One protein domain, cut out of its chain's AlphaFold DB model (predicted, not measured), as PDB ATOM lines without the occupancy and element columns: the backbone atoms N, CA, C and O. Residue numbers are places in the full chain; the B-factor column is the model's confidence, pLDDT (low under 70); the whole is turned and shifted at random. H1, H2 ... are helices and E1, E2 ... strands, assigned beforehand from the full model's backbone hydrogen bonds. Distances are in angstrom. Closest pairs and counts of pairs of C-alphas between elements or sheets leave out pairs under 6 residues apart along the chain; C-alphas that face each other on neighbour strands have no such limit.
ATOM      1  N   ALA A   8      45.198  38.687  35.283       94.62
ATOM      2  CA  ALA A   8      44.558  38.720  33.979       94.62
ATOM      3  C   ALA A   8      45.551  39.257  32.931       94.62
ATOM      4  O   ALA A   8      45.890  40.444  32.967       94.62
ATOM      5  N   PRO A   9      46.027  38.419  31.993       95.81
ATOM      6  CA  PRO A   9      46.792  38.902  30.854       95.81
ATOM      7  C   PRO A   9      45.856  39.587  29.849       95.81
ATOM      8  O   PRO A   9      44.803  39.051  29.493       95.81
ATOM      9  N   ILE A  10      46.234  40.774  29.377       95.38
ATOM     10  CA  ILE A  10      45.465  41.586  28.427       95.38
ATOM     11  C   ILE A  10      46.351  41.908  27.218       95.38
ATOM     12  O   ILE A  10      47.473  42.382  27.411       95.38
ATOM     13  N   PRO A  11      45.881  41.684  25.973       93.25
ATOM     14  CA  PRO A  11      46.607  42.131  24.789       93.25
ATOM     15  C   PRO A  11      46.800  43.649  24.814       93.25
ATOM     16  O   PRO A  11      45.855  44.396  25.080       93.25
ATOM     17  N   ALA A  12      48.009  44.103  24.515       91.00
ATOM     18  CA  ALA A  12      48.365  45.514  24.476       91.00
ATOM     19  C   ALA A  12      49.124  45.834  23.184       91.00
ATOM     20  O   ALA A  12      49.570  44.945  22.465       91.00
ATOM     21  N   GLY A  13      49.245  47.119  22.868       85.94
ATOM     22  CA  GLY A  13      50.142  47.566  21.808       85.94
ATOM     23  C   GLY A  13      51.594  47.647  22.298       85.94
ATOM     24  O   GLY A  13      51.920  47.174  23.390       85.94
ATOM     25  N   PRO A  14      52.474  48.321  21.539       86.31
ATOM     26  CA  PRO A  14      53.803  48.686  22.026       86.31
ATOM     27  C   PRO A  14      53.759  49.661  23.215       86.31
ATOM     28  O   PRO A  14      54.751  49.813  23.920       86.31
ATOM     29  N   ARG A  15      52.612  50.315  23.433       87.06
ATOM     30  CA  ARG A  15      52.304  51.214  24.551       87.06
ATOM     31  C   ARG A  15      50.866  50.967  25.034       87.06
ATOM     32  O   ARG A  15      50.089  50.336  24.298       87.06
ATOM     33  N   PRO A  16      50.478  51.452  26.230       85.44
ATOM     34  CA  PRO A  16      49.088  51.411  26.665       85.44
ATOM     35  C   PRO A  16      48.188  52.126  25.652       85.44
ATOM     36  O   PRO A  16      48.376  53.300  25.353       85.44
ATOM     37  N   ASN A  17      47.207  51.409  25.108       88.88
ATOM     38  CA  ASN A  17      46.197  52.011  24.242       88.88
ATOM     39  C   ASN A  17      45.059  52.625  25.089       88.88
ATOM     40  O   ASN A  17      44.942  52.308  26.279       88.88
ATOM     41  N   PRO A  18      44.187  53.472  24.506       90.00
ATOM     42  CA  PRO A  18      43.091  54.097  25.245       90.00
ATOM     43  C   PRO A  18      42.172  53.096  25.959       90.00
ATOM     44  O   PRO A  18      41.758  53.341  27.088       90.00
ATOM     45  N   SER A  19      41.890  51.940  25.351       89.69
ATOM     46  CA  SER A  19      41.039  50.910  25.961       89.69
ATOM     47  C   SER A  19      41.670  50.285  27.207       89.69
ATOM     48  O   SER A  19      40.973  50.047  28.192       89.69
ATOM     49  N   LEU A  20      42.979  50.025  27.184       91.06
ATOM     50  CA  LEU A  20      43.714  49.558  28.355       91.06
ATOM     51  C   LEU A  20      43.740  50.649  29.423       91.06
ATOM     52  O   LEU A  20      43.426  50.361  30.569       91.06
ATOM     53  N   TRP A  21      44.014  51.900  29.051       92.94
ATOM     54  CA  TRP A  21      44.023  53.021  29.994       92.94
ATOM     55  C   TRP A  21      42.686  53.197  30.719       92.94
ATOM     56  O   TRP A  21      42.656  53.303  31.941       92.94
ATOM     57  N   LEU A  22      41.566  53.118  29.992       92.75
ATOM     58  CA  LEU A  22      40.224  53.184  30.578       92.75
ATOM     59  C   LEU A  22      39.986  52.089  31.625       92.75
ATOM     60  O   LEU A  22      39.403  52.367  32.673       92.75
ATOM     61  N   ARG A  23      40.473  50.866  31.380       93.56
ATOM     62  CA  ARG A  23      40.420  49.765  32.358       93.56
ATOM     63  C   ARG A  23      41.211  50.101  33.617       93.56
ATOM     64  O   ARG A  23      40.711  49.903  34.722       93.56
ATOM     65  N   LEU A  24      42.419  50.642  33.461       92.56
ATOM     66  CA  LEU A  24      43.266  51.006  34.599       92.56
ATOM     67  C   LEU A  24      42.617  52.106  35.434       92.56
ATOM     68  O   LEU A  24      42.509  51.975  36.652       92.56
ATOM     69  N   THR A  25      42.107  53.147  34.778       94.00
ATOM     70  CA  THR A  25      41.388  54.241  35.431       94.00
ATOM     71  C   THR A  25      40.129  53.747  36.144       94.00
ATOM     72  O   THR A  25      39.862  54.183  37.263       94.00
ATOM     73  N   ALA A  26      39.371  52.815  35.554       94.31
ATOM     74  CA  ALA A  26      38.218  52.201  36.213       94.31
ATOM     75  C   ALA A  26      38.628  51.435  37.483       94.31
ATOM     76  O   ALA A  26      38.020  51.633  38.535       94.31
ATOM     77  N   GLY A  27      39.694  50.630  37.409       95.06
ATOM     78  CA  GLY A  27      40.277  49.937  38.561       95.06
ATOM     79  C   GLY A  27      40.704  50.891  39.676       95.06
ATOM     80  O   GLY A  27      40.317  50.704  40.829       95.06
ATOM     81  N   CYS A  28      41.442  51.948  39.332       94.88
ATOM     82  CA  CYS A  28      41.918  52.947  40.291       94.88
ATOM     83  C   CYS A  28      40.759  53.669  40.984       94.88
ATOM     84  O   CYS A  28      40.708  53.718  42.211       94.88
ATOM     85  N   ARG A  29      39.775  54.146  40.210       94.75
ATOM     86  CA  ARG A  29      38.571  54.791  40.758       94.75
ATOM     87  C   ARG A  29      37.800  53.858  41.674       94.75
ATOM     88  O   ARG A  29      37.320  54.300  42.715       94.75
ATOM     89  N   ALA A  30      37.702  52.576  41.319       95.00
ATOM     90  CA  ALA A  30      37.044  51.603  42.170       95.00
ATOM     91  C   ALA A  30      37.714  51.561  43.542       95.00
ATOM     92  O   ALA A  30      37.001  51.638  44.531       95.00
ATOM     93  N   VAL A  31      39.041  51.527  43.644       95.62
ATOM     94  CA  VAL A  31      39.750  51.488  44.941       95.62
ATOM     95  C   VAL A  31      39.982  52.857  45.593       95.62
ATOM     96  O   VAL A  31      40.587  52.926  46.655       95.62
ATOM     97  N   GLY A  32      39.472  53.941  45.002       95.31
ATOM     98  CA  GLY A  32      39.632  55.301  45.528       95.31
ATOM     99  C   GLY A  32      40.985  55.949  45.215       95.31
ATOM    100  O   GLY A  32      41.282  57.017  45.744       95.31
ATOM    101  N   ALA A  33      41.793  55.344  44.343       95.06
ATOM    102  CA  ALA A  33      43.027  55.946  43.856       95.06
ATOM    103  C   ALA A  33      42.721  57.051  42.831       95.06
ATOM    104  O   ALA A  33      41.918  56.862  41.913       95.06
ATOM    105  N   THR A  34      43.381  58.199  42.984       93.94
ATOM    106  CA  THR A  34      43.272  59.369  42.089       93.94
ATOM    107  C   THR A  34      44.442  59.491  41.113       93.94
ATOM    108  O   THR A  34      44.360  60.250  40.147       93.94
ATOM    109  N   GLU A  35      45.506  58.726  41.345       94.06
ATOM    110  CA  GLU A  35      46.742  58.705  40.567       94.06
ATOM    111  C   GLU A  35      47.324  57.285  40.515       94.06
ATOM    112  O   GLU A  35      46.941  56.406  41.294       94.06
ATOM    113  N   LEU A  36      48.253  57.071  39.587       94.56
ATOM    114  CA  LEU A  36      49.077  55.869  39.486       94.56
ATOM    115  C   LEU A  36      50.533  56.212  39.789       94.56
ATOM    116  O   LEU A  36      51.013  57.281  39.425       94.56
ATOM    117  N   LEU A  37      51.252  55.277  40.398       95.62
ATOM    118  CA  LEU A  37      52.709  55.274  40.409       95.62
ATOM    119  C   LEU A  37      53.196  54.565  39.146       95.62
ATOM    120  O   LEU A  37      52.829  53.413  38.911       95.62
ATOM    121  N   TYR A  38      54.000  55.257  38.351       95.50
ATOM    122  CA  TYR A  38      54.699  54.726  37.190       95.50
ATOM    123  C   TYR A  38      56.138  54.413  37.550       95.50
ATOM    124  O   TYR A  38      56.864  55.280  38.024       95.50
ATOM    125  N   GLU A  39      56.537  53.168  37.321       94.69
ATOM    126  CA  GLU A  39      57.845  52.639  37.685       94.69
ATOM    127  C   GLU A  39      58.486  52.048  36.422       94.69
ATOM    128  O   GLU A  39      58.267  50.871  36.101       94.69
ATOM    129  N   PRO A  40      59.217  52.871  35.647       93.06
ATOM    130  CA  PRO A  40      60.036  52.374  34.554       93.06
ATOM    131  C   PRO A  40      61.209  51.566  35.111       93.06
ATOM    132  O   PRO A  40      61.708  51.833  36.208       93.06
ATOM    133  N   GLU A  41      61.696  50.595  34.343       88.12
ATOM    134  CA  GLU A  41      62.887  49.852  34.742       88.12
ATOM    135  C   GLU A  41      64.108  50.787  34.875       88.12
ATOM    136  O   GLU A  41      64.389  51.612  34.006       88.12
ATOM    137  N   GLY A  42      64.818  50.692  36.004       86.56
ATOM    138  CA  GLY A  42      66.039  51.464  36.265       86.56
ATOM    139  C   GLY A  42      65.848  52.957  36.572       86.56
ATOM    140  O   GLY A  42      66.845  53.668  36.681       86.56
ATOM    141  N   THR A  43      64.613  53.443  36.734       88.69
ATOM    142  CA  THR A  43      64.311  54.868  36.981       88.69
ATOM    143  C   THR A  43      63.453  55.040  38.243       88.69
ATOM    144  O   THR A  43      62.645  54.162  38.549       88.69
ATOM    145  N   PRO A  44      63.593  56.146  39.004       90.06
ATOM    146  CA  PRO A  44      62.707  56.428  40.130       90.06
ATOM    147  C   PRO A  44      61.230  56.515  39.714       90.06
ATOM    148  O   PRO A  44      60.933  56.994  38.617       90.06
ATOM    149  N   PRO A  45      60.300  56.106  40.593       92.38
ATOM    150  CA  PRO A  45      58.881  56.144  40.286       92.38
ATOM    151  C   PRO A  45      58.361  57.583  40.191       92.38
ATOM    152  O   PRO A  45      58.753  58.453  40.972       92.38
ATOM    153  N   SER A  46      57.430  57.823  39.271       93.94
ATOM    154  CA  SER A  46      56.724  59.097  39.111       93.94
ATOM    155  C   SER A  46      55.214  58.918  39.278       93.94
ATOM    156  O   SER A  46      54.697  57.802  39.280       93.94
ATOM    157  N   ARG A  47      54.485  60.020  39.475       94.44
ATOM    158  CA  ARG A  47      53.021  60.012  39.600       94.44
ATOM    159  C   ARG A  47      52.384  60.365  38.267       94.44
ATOM    160  O   ARG A  47      52.760  61.361  37.656       94.44
ATOM    161  N   LEU A  48      51.398  59.575  37.855       92.69
ATOM    162  CA  LEU A  48      50.620  59.793  36.642       92.69
ATOM    163  C   LEU A  48      49.154  60.101  36.977       92.69
ATOM    164  O   LEU A  48      48.547  59.388  37.787       92.69
ATOM    165  N   PRO A  49      48.550  61.114  36.331       91.50
ATOM    166  CA  PRO A  49      47.126  61.383  36.472       91.50
ATOM    167  C   PRO A  49      46.302  60.288  35.787       91.50
ATOM    168  O   PRO A  49      46.725  59.714  34.791       91.50
ATOM    169  N   LEU A  50      45.080  60.038  36.263       88.56
ATOM    170  CA  LEU A  50      44.159  59.051  35.666       88.56
ATOM    171  C   LEU A  50      43.365  59.576  34.455       88.56
ATOM    172  O   LEU A  50      42.400  58.942  34.010       88.56
ATOM    173  N   THR A  51      43.704  60.763  33.959       85.94
ATOM    174  CA  THR A  51      42.996  61.422  32.859       85.94
ATOM    175  C   THR A  51      43.320  60.746  31.525       85.94
ATOM    176  O   THR A  51      44.485  60.447  31.278       85.94
ATOM    177  N   PRO A  52      42.329  60.477  30.659       82.56
ATOM    178  CA  PRO A  52      42.587  60.094  29.276       82.56
ATOM    179  C   PRO A  52      43.025  61.318  28.447       82.56
ATOM    180  O   PRO A  52      42.564  62.425  28.737       82.56
ATOM    181  N   PRO A  53      43.839  61.139  27.389       84.50
ATOM    182  CA  PRO A  53      44.451  59.888  26.908       84.50
ATOM    183  C   PRO A  53      45.588  59.374  27.821       84.50
ATOM    184  O   PRO A  53      46.017  60.109  28.707       84.50
ATOM    185  N   PRO A  54      46.068  58.120  27.648       86.25
ATOM    186  CA  PRO A  54      47.249  57.654  28.373       86.25
ATOM    187  C   PRO A  54      48.456  58.570  28.103       86.25
ATOM    188  O   PRO A  54      48.631  58.991  26.956       86.25
ATOM    189  N   PRO A  55      49.298  58.841  29.115       86.50
ATOM    190  CA  PRO A  55      50.566  59.535  28.920       86.50
ATOM    191  C   PRO A  55      51.440  58.842  27.862       86.50
ATOM    192  O   PRO A  55      51.550  57.612  27.831       86.50
ATOM    193  N   GLU A  56      52.036  59.628  26.961       86.12
ATOM    194  CA  GLU A  56      52.793  59.107  25.811       86.12
ATOM    195  C   GLU A  56      54.136  58.470  26.194       86.12
ATOM    196  O   GLU A  56      54.683  57.682  25.415       86.12
ATOM    197  N   ASP A  57      54.637  58.806  27.382       86.00
ATOM    198  CA  ASP A  57      55.923  58.433  27.978       86.00
ATOM    199  C   ASP A  57      55.892  57.090  28.725       86.00
ATOM    200  O   ASP A  57      56.895  56.673  29.314       86.00
ATOM    201  N   ILE A  58      54.764  56.375  28.688       88.50
ATOM    202  CA  ILE A  58      54.678  55.024  29.240       88.50
ATOM    203  C   ILE A  58      55.245  54.025  28.231       88.50
ATOM    204  O   ILE A  58      54.615  53.690  27.221       88.50
ATOM    205  N   HIS A  59      56.420  53.494  28.558       89.06
ATOM    206  CA  HIS A  59      57.129  52.516  27.742       89.06
ATOM    207  C   HIS A  59      57.363  51.218  28.524       89.06
ATOM    208  O   HIS A  59      57.919  51.263  29.621       89.06
ATOM    209  N   PRO A  60      56.970  50.051  27.984       90.81
ATOM    210  CA  PRO A  60      57.442  48.767  28.492       90.81
ATOM    211  C   PRO A  60      58.972  48.633  28.334       90.81
ATOM    212  O   PRO A  60      59.496  49.079  27.310       90.81
ATOM    213  N   PRO A  61      59.682  47.957  29.257       93.38
ATOM    214  CA  PRO A  61      59.165  47.322  30.465       93.38
ATOM    215  C   PRO A  61      58.892  48.321  31.599       93.38
ATOM    216  O   PRO A  61      59.722  49.168  31.927       93.38
ATOM    217  N   CYS A  62      57.721  48.206  32.227       94.56
ATOM    218  CA  CYS A  62      57.343  49.068  33.346       94.56
ATOM    219  C   CYS A  62      56.249  48.463  34.232       94.56
ATOM    220  O   CYS A  62      55.590  47.475  33.881       94.56
ATOM    221  N   VAL A  63      56.042  49.083  35.392       95.38
ATOM    222  CA  VAL A  63      54.936  48.792  36.308       95.38
ATOM    223  C   VAL A  63      54.121  50.062  36.535       95.38
ATOM    224  O   VAL A  63      54.670  51.131  36.774       95.38
ATOM    225  N   LEU A  64      52.798  49.936  36.478       95.25
ATOM    226  CA  LEU A  64      51.860  50.923  37.000       95.25
ATOM    227  C   LEU A  64      51.198  50.329  38.240       95.25
ATOM    228  O   LEU A  64      50.694  49.207  38.179       95.25
ATOM    229  N   ARG A  65      51.163  51.047  39.358       95.56
ATOM    230  CA  ARG A  65      50.471  50.584  40.571       95.56
ATOM    231  C   ARG A  65      49.702  51.697  41.253       95.56
ATOM    232  O   ARG A  65      50.069  52.864  41.147       95.56
ATOM    233  N   THR A  66      48.646  51.350  41.975       96.06
ATOM    234  CA  THR A  66      47.999  52.315  42.868       96.06
ATOM    235  C   THR A  66      48.944  52.638  44.038       96.06
ATOM    236  O   THR A  66      49.701  51.755  44.458       96.06
ATOM    237  N   PRO A  67      48.940  53.871  44.585       93.94
ATOM    238  CA  PRO A  67      49.843  54.251  45.679       93.94
ATOM    239  C   PRO A  67      49.748  53.359  46.924       93.94
ATOM    240  O   PRO A  67      50.730  53.168  47.634       93.94
ATOM    241  N   ASP A  68      48.570  52.791  47.168       92.56
ATOM    242  CA  ASP A  68      48.262  51.887  48.279       92.56
ATOM    243  C   ASP A  68      48.490  50.398  47.956       92.56
ATOM    244  O   ASP A  68      48.225  49.532  48.789       92.56
ATOM    245  N   GLY A  69      48.961  50.076  46.746       92.12
ATOM    246  CA  GLY A  69      49.245  48.708  46.312       92.12
ATOM    247  C   GLY A  69      48.013  47.829  46.066       92.12
ATOM    248  O   GLY A  69      48.164  46.622  45.880       92.12
ATOM    249  N   GLN A  70      46.801  48.390  46.044       94.44
ATOM    250  CA  GLN A  70      45.575  47.633  45.763       94.44
ATOM    251  C   GLN A  70      45.447  47.153  44.311       94.44
ATOM    252  O   GLN A  70      44.692  46.213  44.048       94.44
ATOM    253  N   GLY A  71      46.154  47.775  43.372       95.31
ATOM    254  CA  GLY A  71      46.162  47.390  41.966       95.31
ATOM    255  C   GLY A  71      47.546  47.515  41.350       95.31
ATOM    256  O   GLY A  71      48.301  48.430  41.677       95.31
ATOM    257  N   VAL A  72      47.867  46.600  40.440       95.50
ATOM    258  CA  VAL A  72      49.127  46.567  39.702       95.50
ATOM    259  C   VAL A  72      48.894  46.169  38.250       95.50
ATOM    260  O   VAL A  72      48.085  45.300  37.926       95.50
ATOM    261  N   VAL A  73      49.636  46.810  37.359       94.94
ATOM    262  CA  VAL A  73      49.674  46.530  35.932       94.94
ATOM    263  C   VAL A  73      51.130  46.447  35.547       94.94
ATOM    264  O   VAL A  73      51.857  47.436  35.599       94.94
ATOM    265  N   ARG A  74      51.571  45.259  35.170       95.12
ATOM    266  CA  ARG A  74      52.934  45.041  34.712       95.12
ATOM    267  C   ARG A  74      52.937  44.949  33.198       95.12
ATOM    268  O   ARG A  74      52.161  44.183  32.633       95.12
ATOM    269  N   PHE A  75      53.845  45.672  32.562       93.94
ATOM    270  CA  PHE A  75      54.191  45.524  31.155       93.94
ATOM    271  C   PHE A  75      55.578  44.882  31.094       93.94
ATOM    272  O   PHE A  75      56.567  45.602  31.187       93.94
ATOM    273  N   PRO A  76      55.702  43.544  31.010       91.56
ATOM    274  CA  PRO A  76      57.018  42.905  30.971       91.56
ATOM    275  C   PRO A  76      57.729  43.116  29.629       91.56
ATOM    276  O   PRO A  76      58.951  43.084  29.571       91.56
ATOM    277  N   ALA A  77      56.956  43.296  28.558       89.38
ATOM    278  CA  ALA A  77      57.417  43.536  27.199       89.38
ATOM    279  C   ALA A  77      56.301  44.238  26.397       89.38
ATOM    280  O   ALA A  77      55.144  44.237  26.832       89.38
ATOM    281  N   PRO A  78      56.609  44.816  25.223       88.00
ATOM    282  CA  PRO A  78      55.594  45.227  24.256       88.00
ATOM    283  C   PRO A  78      54.607  44.089  23.928       88.00
ATOM    284  O   PRO A  78      54.991  42.923  23.891       88.00
ATOM    285  N   GLY A  79      53.341  44.420  23.652       90.06
ATOM    286  CA  GLY A  79      52.349  43.457  23.146       90.06
ATOM    287  C   GLY A  79      51.367  42.894  24.183       90.06
ATOM    288  O   GLY A  79      50.299  42.402  23.814       90.06
ATOM    289  N   TYR A  80      51.658  42.989  25.484       94.00
ATOM    290  CA  TYR A  80      50.711  42.586  26.528       94.00
ATOM    291  C   TYR A  80      50.946  43.288  27.868       94.00
ATOM    292  O   TYR A  80      52.018  43.820  28.146       94.00
ATOM    293  N   ALA A  81      49.921  43.252  28.713       95.69
ATOM    294  CA  ALA A  81      49.983  43.670  30.106       95.69
ATOM    295  C   ALA A  81      49.456  42.558  31.019       95.69
ATOM    296  O   ALA A  81      48.579  41.785  30.629       95.69
ATOM    297  N   LEU A  82      49.964  42.498  32.245       96.50
ATOM    298  CA  LEU A  82      49.466  41.644  33.320       96.50
ATOM    299  C   LEU A  82      48.796  42.533  34.362       96.50
ATOM    300  O   LEU A  82      49.472  43.326  35.016       96.50
ATOM    301  N   ILE A  83      47.480  42.406  34.509       96.44
ATOM    302  CA  ILE A  83      46.703  43.139  35.513       96.44
ATOM    303  C   ILE A  83      46.503  42.234  36.728       96.44
ATOM    304  O   ILE A  83      46.073  41.090  36.573       96.44
ATOM    305  N   GLY A  84      46.797  42.744  37.919       95.31
ATOM    306  CA  GLY A  84      46.545  42.086  39.200       95.31
ATOM    307  C   GLY A  84      46.101  43.094  40.259       95.31
ATOM    308  O   GLY A  84      46.279  44.299  40.101       95.31
ATOM    309  N   GLY A  85      45.516  42.619  41.354       93.75
ATOM    310  CA  GLY A  85      45.092  43.487  42.450       93.75
ATOM    311  C   GLY A  85      44.040  42.853  43.348       93.75
ATOM    312  O   GLY A  85      43.767  41.654  43.273       93.75
ATOM    313  N   THR A  86      43.430  43.679  44.193       93.31
ATOM    314  CA  THR A  86      42.291  43.297  45.033       93.31
ATOM    315  C   THR A  86      41.076  42.929  44.179       93.31
ATOM    316  O   THR A  86      40.943  43.366  43.035       93.31
ATOM    317  N   ALA A  87      40.126  42.178  44.746       89.88
ATOM    318  CA  ALA A  87      38.880  41.831  44.056       89.88
ATOM    319  C   ALA A  87      38.125  43.072  43.538       89.88
ATOM    320  O   ALA A  87      37.588  43.056  42.434       89.88
ATOM    321  N   ARG A  88      38.138  44.170  44.307       91.50
ATOM    322  CA  ARG A  88      37.500  45.440  43.937       91.50
ATOM    323  C   ARG A  88      38.192  46.115  42.752       91.50
ATOM    324  O   ARG A  88      37.506  46.587  41.849       91.50
ATOM    325  N   PHE A  89      39.524  46.123  42.732       94.56
ATOM    326  CA  PHE A  89      40.297  46.614  41.591       94.56
ATOM    327  C   PHE A  89      40.049  45.754  40.344       94.56
ATOM    328  O   PHE A  89      39.693  46.275  39.286       94.56
ATOM    329  N   MET A  90      40.173  44.430  40.484       93.56
ATOM    330  CA  MET A  90      40.036  43.474  39.384       93.56
ATOM    331  C   MET A  90      38.637  43.488  38.766       93.56
ATOM    332  O   MET A  90      38.525  43.483  37.544       93.56
ATOM    333  N   ALA A  91      37.577  43.577  39.577       89.75
ATOM    334  CA  ALA A  91      36.198  43.636  39.088       89.75
ATOM    335  C   ALA A  91      35.925  44.863  38.197       89.75
ATOM    336  O   ALA A  91      35.086  44.790  37.301       89.75
ATOM    337  N   ALA A  92      36.628  45.975  38.427       92.62
ATOM    338  CA  ALA A  92      36.493  47.187  37.624       92.62
ATOM    339  C   ALA A  92      37.464  47.225  36.430       92.62
ATOM    340  O   ALA A  92      37.061  47.593  35.328       92.62
ATOM    341  N   ALA A  93      38.725  46.818  36.615       94.44
ATOM    342  CA  ALA A  93      39.731  46.819  35.546       94.44
ATOM    343  C   ALA A  93      39.522  45.695  34.513       94.44
ATOM    344  O   ALA A  93      39.843  45.833  33.328       94.44
ATOM    345  N   VAL A  94      38.956  44.570  34.946       92.88
ATOM    346  CA  VAL A  94      38.699  43.383  34.129       92.88
ATOM    347  C   VAL A  94      37.211  43.054  34.216       92.88
ATOM    348  O   VAL A  94      36.810  42.035  34.769       92.88
ATOM    349  N   ALA A  95      36.377  43.954  33.691       85.56
ATOM    350  CA  ALA A  95      34.916  43.882  33.790       85.56
ATOM    351  C   ALA A  95      34.299  42.599  33.186       85.56
ATOM    352  O   ALA A  95      33.203  42.184  33.570       85.56
ATOM    353  N   GLU A  96      34.992  41.957  32.246       83.44
ATOM    354  CA  GLU A  96      34.632  40.645  31.697       83.44
ATOM    355  C   GLU A  96      34.931  39.464  32.640       83.44
ATOM    356  O   GLU A  96      34.473  38.356  32.379       83.44
ATOM    357  N   GLY A  97      35.695  39.687  33.710       88.69
ATOM    358  CA  GLY A  97      36.218  38.659  34.607       88.69
ATOM    359  C   GLY A  97      37.594  38.127  34.191       88.69
ATOM    360  O   GLY A  97      37.932  38.023  33.008       88.69
ATOM    361  N   THR A  98      38.399  37.755  35.191       89.94
ATOM    362  CA  THR A  98      39.766  37.230  35.018       89.94
ATOM    363  C   THR A  98      39.815  36.025  34.084       89.94
ATOM    364  O   THR A  98      40.697  35.934  33.231       89.94
ATOM    365  N   ASP A  99      38.854  35.112  34.210       88.75
ATOM    366  CA  ASP A  99      38.867  33.866  33.448       88.75
ATOM    367  C   ASP A  99      38.602  34.087  31.956       88.75
ATOM    368  O   ASP A  99      39.275  33.519  31.089       88.75
ATOM    369  N   GLU A 100      37.662  34.979  31.636       87.94
ATOM    370  CA  GLU A 100      37.393  35.340  30.248       87.94
ATOM    371  C   GLU A 100      38.534  36.167  29.648       87.94
ATOM    372  O   GLU A 100      38.884  35.967  28.482       87.94
ATOM    373  N   ALA A 101      39.191  37.024  30.437       92.19
ATOM    374  CA  ALA A 101      40.409  37.711  30.012       92.19
ATOM    375  C   ALA A 101      41.527  36.719  29.643       92.19
ATOM    376  O   ALA A 101      42.063  36.797  28.534       92.19
ATOM    377  N   ARG A 102      41.802  35.720  30.494       94.00
ATOM    378  CA  ARG A 102      42.761  34.631  30.212       94.00
ATOM    379  C   ARG A 102      42.409  33.876  28.935       94.00
ATOM    380  O   ARG A 102      43.264  33.637  28.082       94.00
ATOM    381  N   ALA A 103      41.133  33.547  28.744       91.81
ATOM    382  CA  ALA A 103      40.692  32.820  27.561       91.81
ATOM    383  C   ALA A 103      40.819  33.647  26.278       91.81
ATOM    384  O   ALA A 103      41.224  33.125  25.232       91.81
ATOM    385  N   ARG A 104      40.483  34.940  26.346       93.00
ATOM    386  CA  ARG A 104      40.653  35.880  25.235       93.00
ATOM    387  C   ARG A 104      42.124  36.070  24.901       93.00
ATOM    388  O   ARG A 104      42.465  36.075  23.720       93.00
ATOM    389  N   PHE A 105      42.985  36.153  25.910       95.00
ATOM    390  CA  PHE A 105      44.428  36.220  25.727       95.00
ATOM    391  C   PHE A 105      44.975  34.961  25.047       95.00
ATOM    392  O   PHE A 105      45.672  35.066  24.045       95.00
ATOM    393  N   ALA A 106      44.558  33.764  25.473       94.44
ATOM    394  CA  ALA A 106      44.941  32.518  24.806       94.44
ATOM    395  C   ALA A 106      44.484  32.469  23.331       94.44
ATOM    396  O   ALA A 106      45.221  32.006  22.461       94.44
ATOM    397  N   ARG A 107      43.285  32.983  23.012       94.50
ATOM    398  CA  ARG A 107      42.828  33.157  21.614       94.50
ATOM    399  C   ARG A 107      43.662  34.188  20.851       94.50
ATOM    400  O   ARG A 107      43.840  34.044  19.645       94.50
ATOM    401  N   HIS A 108      44.119  35.247  21.513       94.06
ATOM    402  CA  HIS A 108      44.980  36.263  20.913       94.06
ATOM    403  C   HIS A 108      46.371  35.699  20.592       94.06
ATOM    404  O   HIS A 108      46.792  35.825  19.444       94.06
ATOM    405  N   ALA A 109      47.005  34.999  21.537       94.62
ATOM    406  CA  ALA A 109      48.303  34.344  21.361       94.62
ATOM    407  C   ALA A 109      48.292  33.315  20.215       94.62
ATOM    408  O   ALA A 109      49.221  33.258  19.422       94.62
ATOM    409  N   ARG A 110      47.198  32.558  20.044       94.56
ATOM    410  CA  ARG A 110      47.051  31.645  18.893       94.56
ATOM    411  C   ARG A 110      46.959  32.355  17.539       94.56
ATOM    412  O   ARG A 110      47.307  31.761  16.529       94.56
ATOM    413  N   ARG A 111      46.446  33.590  17.507       94.69
ATOM    414  CA  ARG A 111      46.328  34.395  16.277       94.69
ATOM    415  C   ARG A 111      47.598  35.183  15.958       94.69
ATOM    416  O   ARG A 111      47.794  35.541  14.805       94.69
ATOM    417  N   HIS A 112      48.429  35.445  16.962       90.25
ATOM    418  CA  HIS A 112      49.673  36.202  16.850       90.25
ATOM    419  C   HIS A 112      50.788  35.348  17.462       90.25
ATOM    420  O   HIS A 112      51.038  35.470  18.662       90.25
ATOM    421  N   PRO A 113      51.387  34.427  16.683       81.88
ATOM    422  CA  PRO A 113      52.323  33.430  17.192       81.88
ATOM    423  C   PRO A 113      53.657  34.078  17.590       81.88
ATOM    424  O   PRO A 113      54.637  34.052  16.854       81.88
ATOM    425  N   ASP A 114      53.667  34.666  18.780       89.94
ATOM    426  CA  ASP A 114      54.832  35.153  19.506       89.94
ATOM    427  C   ASP A 114      55.106  34.182  20.680       89.94
ATOM    428  O   ASP A 114      54.185  33.881  21.462       89.94
ATOM    429  N   PRO A 115      56.341  33.660  20.830       92.12
ATOM    430  CA  PRO A 115      56.722  32.809  21.957       92.12
ATOM    431  C   PRO A 115      56.422  33.421  23.333       92.12
ATOM    432  O   PRO A 115      56.017  32.697  24.249       92.12
ATOM    433  N   ALA A 116      56.558  34.742  23.489       91.44
ATOM    434  CA  ALA A 116      56.269  35.430  24.744       91.44
ATOM    435  C   ALA A 116      54.771  35.369  25.080       91.44
ATOM    436  O   ALA A 116      54.397  34.980  26.189       91.44
ATOM    437  N   LEU A 117      53.900  35.656  24.105       93.88
ATOM    438  CA  LEU A 117      52.444  35.566  24.278       93.88
ATOM    439  C   LEU A 117      51.999  34.130  24.579       93.88
ATOM    440  O   LEU A 117      51.136  33.910  25.428       93.88
ATOM    441  N   THR A 118      52.609  33.146  23.918       94.31
ATOM    442  CA  THR A 118      52.309  31.722  24.139       94.31
ATOM    443  C   THR A 118      52.709  31.276  25.546       94.31
ATOM    444  O   THR A 118      51.933  30.597  26.225       94.31
ATOM    445  N   THR A 119      53.880  31.708  26.015       95.00
ATOM    446  CA  THR A 119      54.368  31.433  27.375       95.00
ATOM    447  C   THR A 119      53.412  32.002  28.422       95.00
ATOM    448  O   THR A 119      52.981  31.287  29.324       95.00
ATOM    449  N   VAL A 120      52.993  33.260  28.260       94.88
ATOM    450  CA  VAL A 120      52.056  33.929  29.178       94.88
ATOM    451  C   VAL A 120      50.675  33.273  29.155       94.88
ATOM    452  O   VAL A 120      50.080  33.054  30.208       94.88
ATOM    453  N   ALA A 121      50.164  32.911  27.975       94.38
ATOM    454  CA  ALA A 121      48.880  32.220  27.855       94.38
ATOM    455  C   ALA A 121      48.898  30.841  28.536       94.38
ATOM    456  O   ALA A 121      47.891  30.429  29.107       94.38
ATOM    457  N   THR A 122      50.039  30.149  28.492       93.94
ATOM    458  CA  THR A 122      50.237  28.847  29.147       93.94
ATOM    459  C   THR A 122      50.387  28.990  30.661       93.94
ATOM    460  O   THR A 122      49.869  28.160  31.400       93.94
ATOM    461  N   ALA A 123      51.047  30.053  31.131       93.81
ATOM    462  CA  ALA A 123      51.204  30.352  32.555       93.81
ATOM    463  C   ALA A 123      49.898  30.820  33.226       93.81
ATOM    464  O   ALA A 123      49.732  30.669  34.434       93.81
ATOM    465  N   HIS A 124      48.961  31.373  32.452       92.31
ATOM    466  CA  HIS A 124      47.678  31.872  32.948       92.31
ATOM    467  C   HIS A 124      46.491  31.256  32.186       92.31
ATOM    468  O   HIS A 124      45.753  31.981  31.508       92.31
TER     469      HIS A 124
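Overview. This is residues 8 to 124 of the 226 residues of the protein "Colicin_immun domain-containing protein" of Streptomyces sp. WAC02707 (UniProt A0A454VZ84). A strongly twisted sheet of six strands has two helices, H1 and H2, side by side over one face, and a helical hairpin of H3 and H4 packs at its E1 edge. A long link, residues 50 to 61, joins the edge strand E3 to E4. The printed part has 117 residues, with four named helices and six named strands in the order E1 H1 E2 E3 E4 E5 E6 H2 H3 H4; the sheet runs E1 E6 E5 E4 E2 E3, all antiparallel, and the class is mixed, helices and strands. The whole is compact, with a radius of gyration of the C-alphas of 13.4 A, and rounded, spanning 36 by 30 by 22 A.

Along the chain. The sheet holds E1, residues 8 to 11, beginning at C-alpha 8 (44.558, 38.720, 33.979); E6, residues 80 to 85, 16.9 A long; E5, residues 71 to 75, 13.6 A; E4, residues 62 to 65; E2, residues 35 to 40, 15.9 A; and E3, residues 46 to 49. H1, residues 18 to 31, and H3, residues 98 to 111, are each 20.1 A long. H2 is residues 87 to 93. H4, residues 115 to 123, is 12.2 A long and ends at C-alpha 123 (51.204, 30.352, 32.555).

Arrangement. E4, E5 and E6 form a meander, each strand the antiparallel neighbour of the one before; N 64 and O 73 are 2.8 A apart, and N 74 and O 82 2.9 A. E1 is the antiparallel neighbour of E6, with N 10 and O 81 within hydrogen-bond range, 2.8 A apart. E2 is the antiparallel neighbour of E4, with N 39 and O 63 within hydrogen-bond range, 2.8 A apart, and forms a hairpin with E3, with N 38 and O 46 2.8 A apart. H1 and H2 lie on the same face, making two layers, helices on one face of a sheet: H1 over E4 at a height of 7.4 A, H2 over E6 at 6.5 A, both along the strands. They touch at a shallow tilt of 28 degrees, opposite ways, the closest C-alphas being those of Gly 27 and Ala 93, 4.4 A apart. H3 stands at the sheet's level; its closest C-alpha pair with E1 is Thr 98 and Ala 8, 5.1 A. H3 and H4, a helical hairpin, touch at a shallow tilt of 30 degrees, opposite ways, closest at the C-alphas of Ala 106 and Ala 121, 5.0 A. H1 and H3 are apart. In H1, H3 and H4 every O i to N i+4 pair is within hydrogen-bond range; in H2, 2 of 3 are.

Size, cuts and confidence. The two C-alphas farthest apart, those of Gly 32 and Pro 113, are 38.0 A apart. The printed part has no cut. The link from E3 to E4 is long, 12 residues. Mean pLDDT of the printed part is 92.1, and no printed residue is under 70.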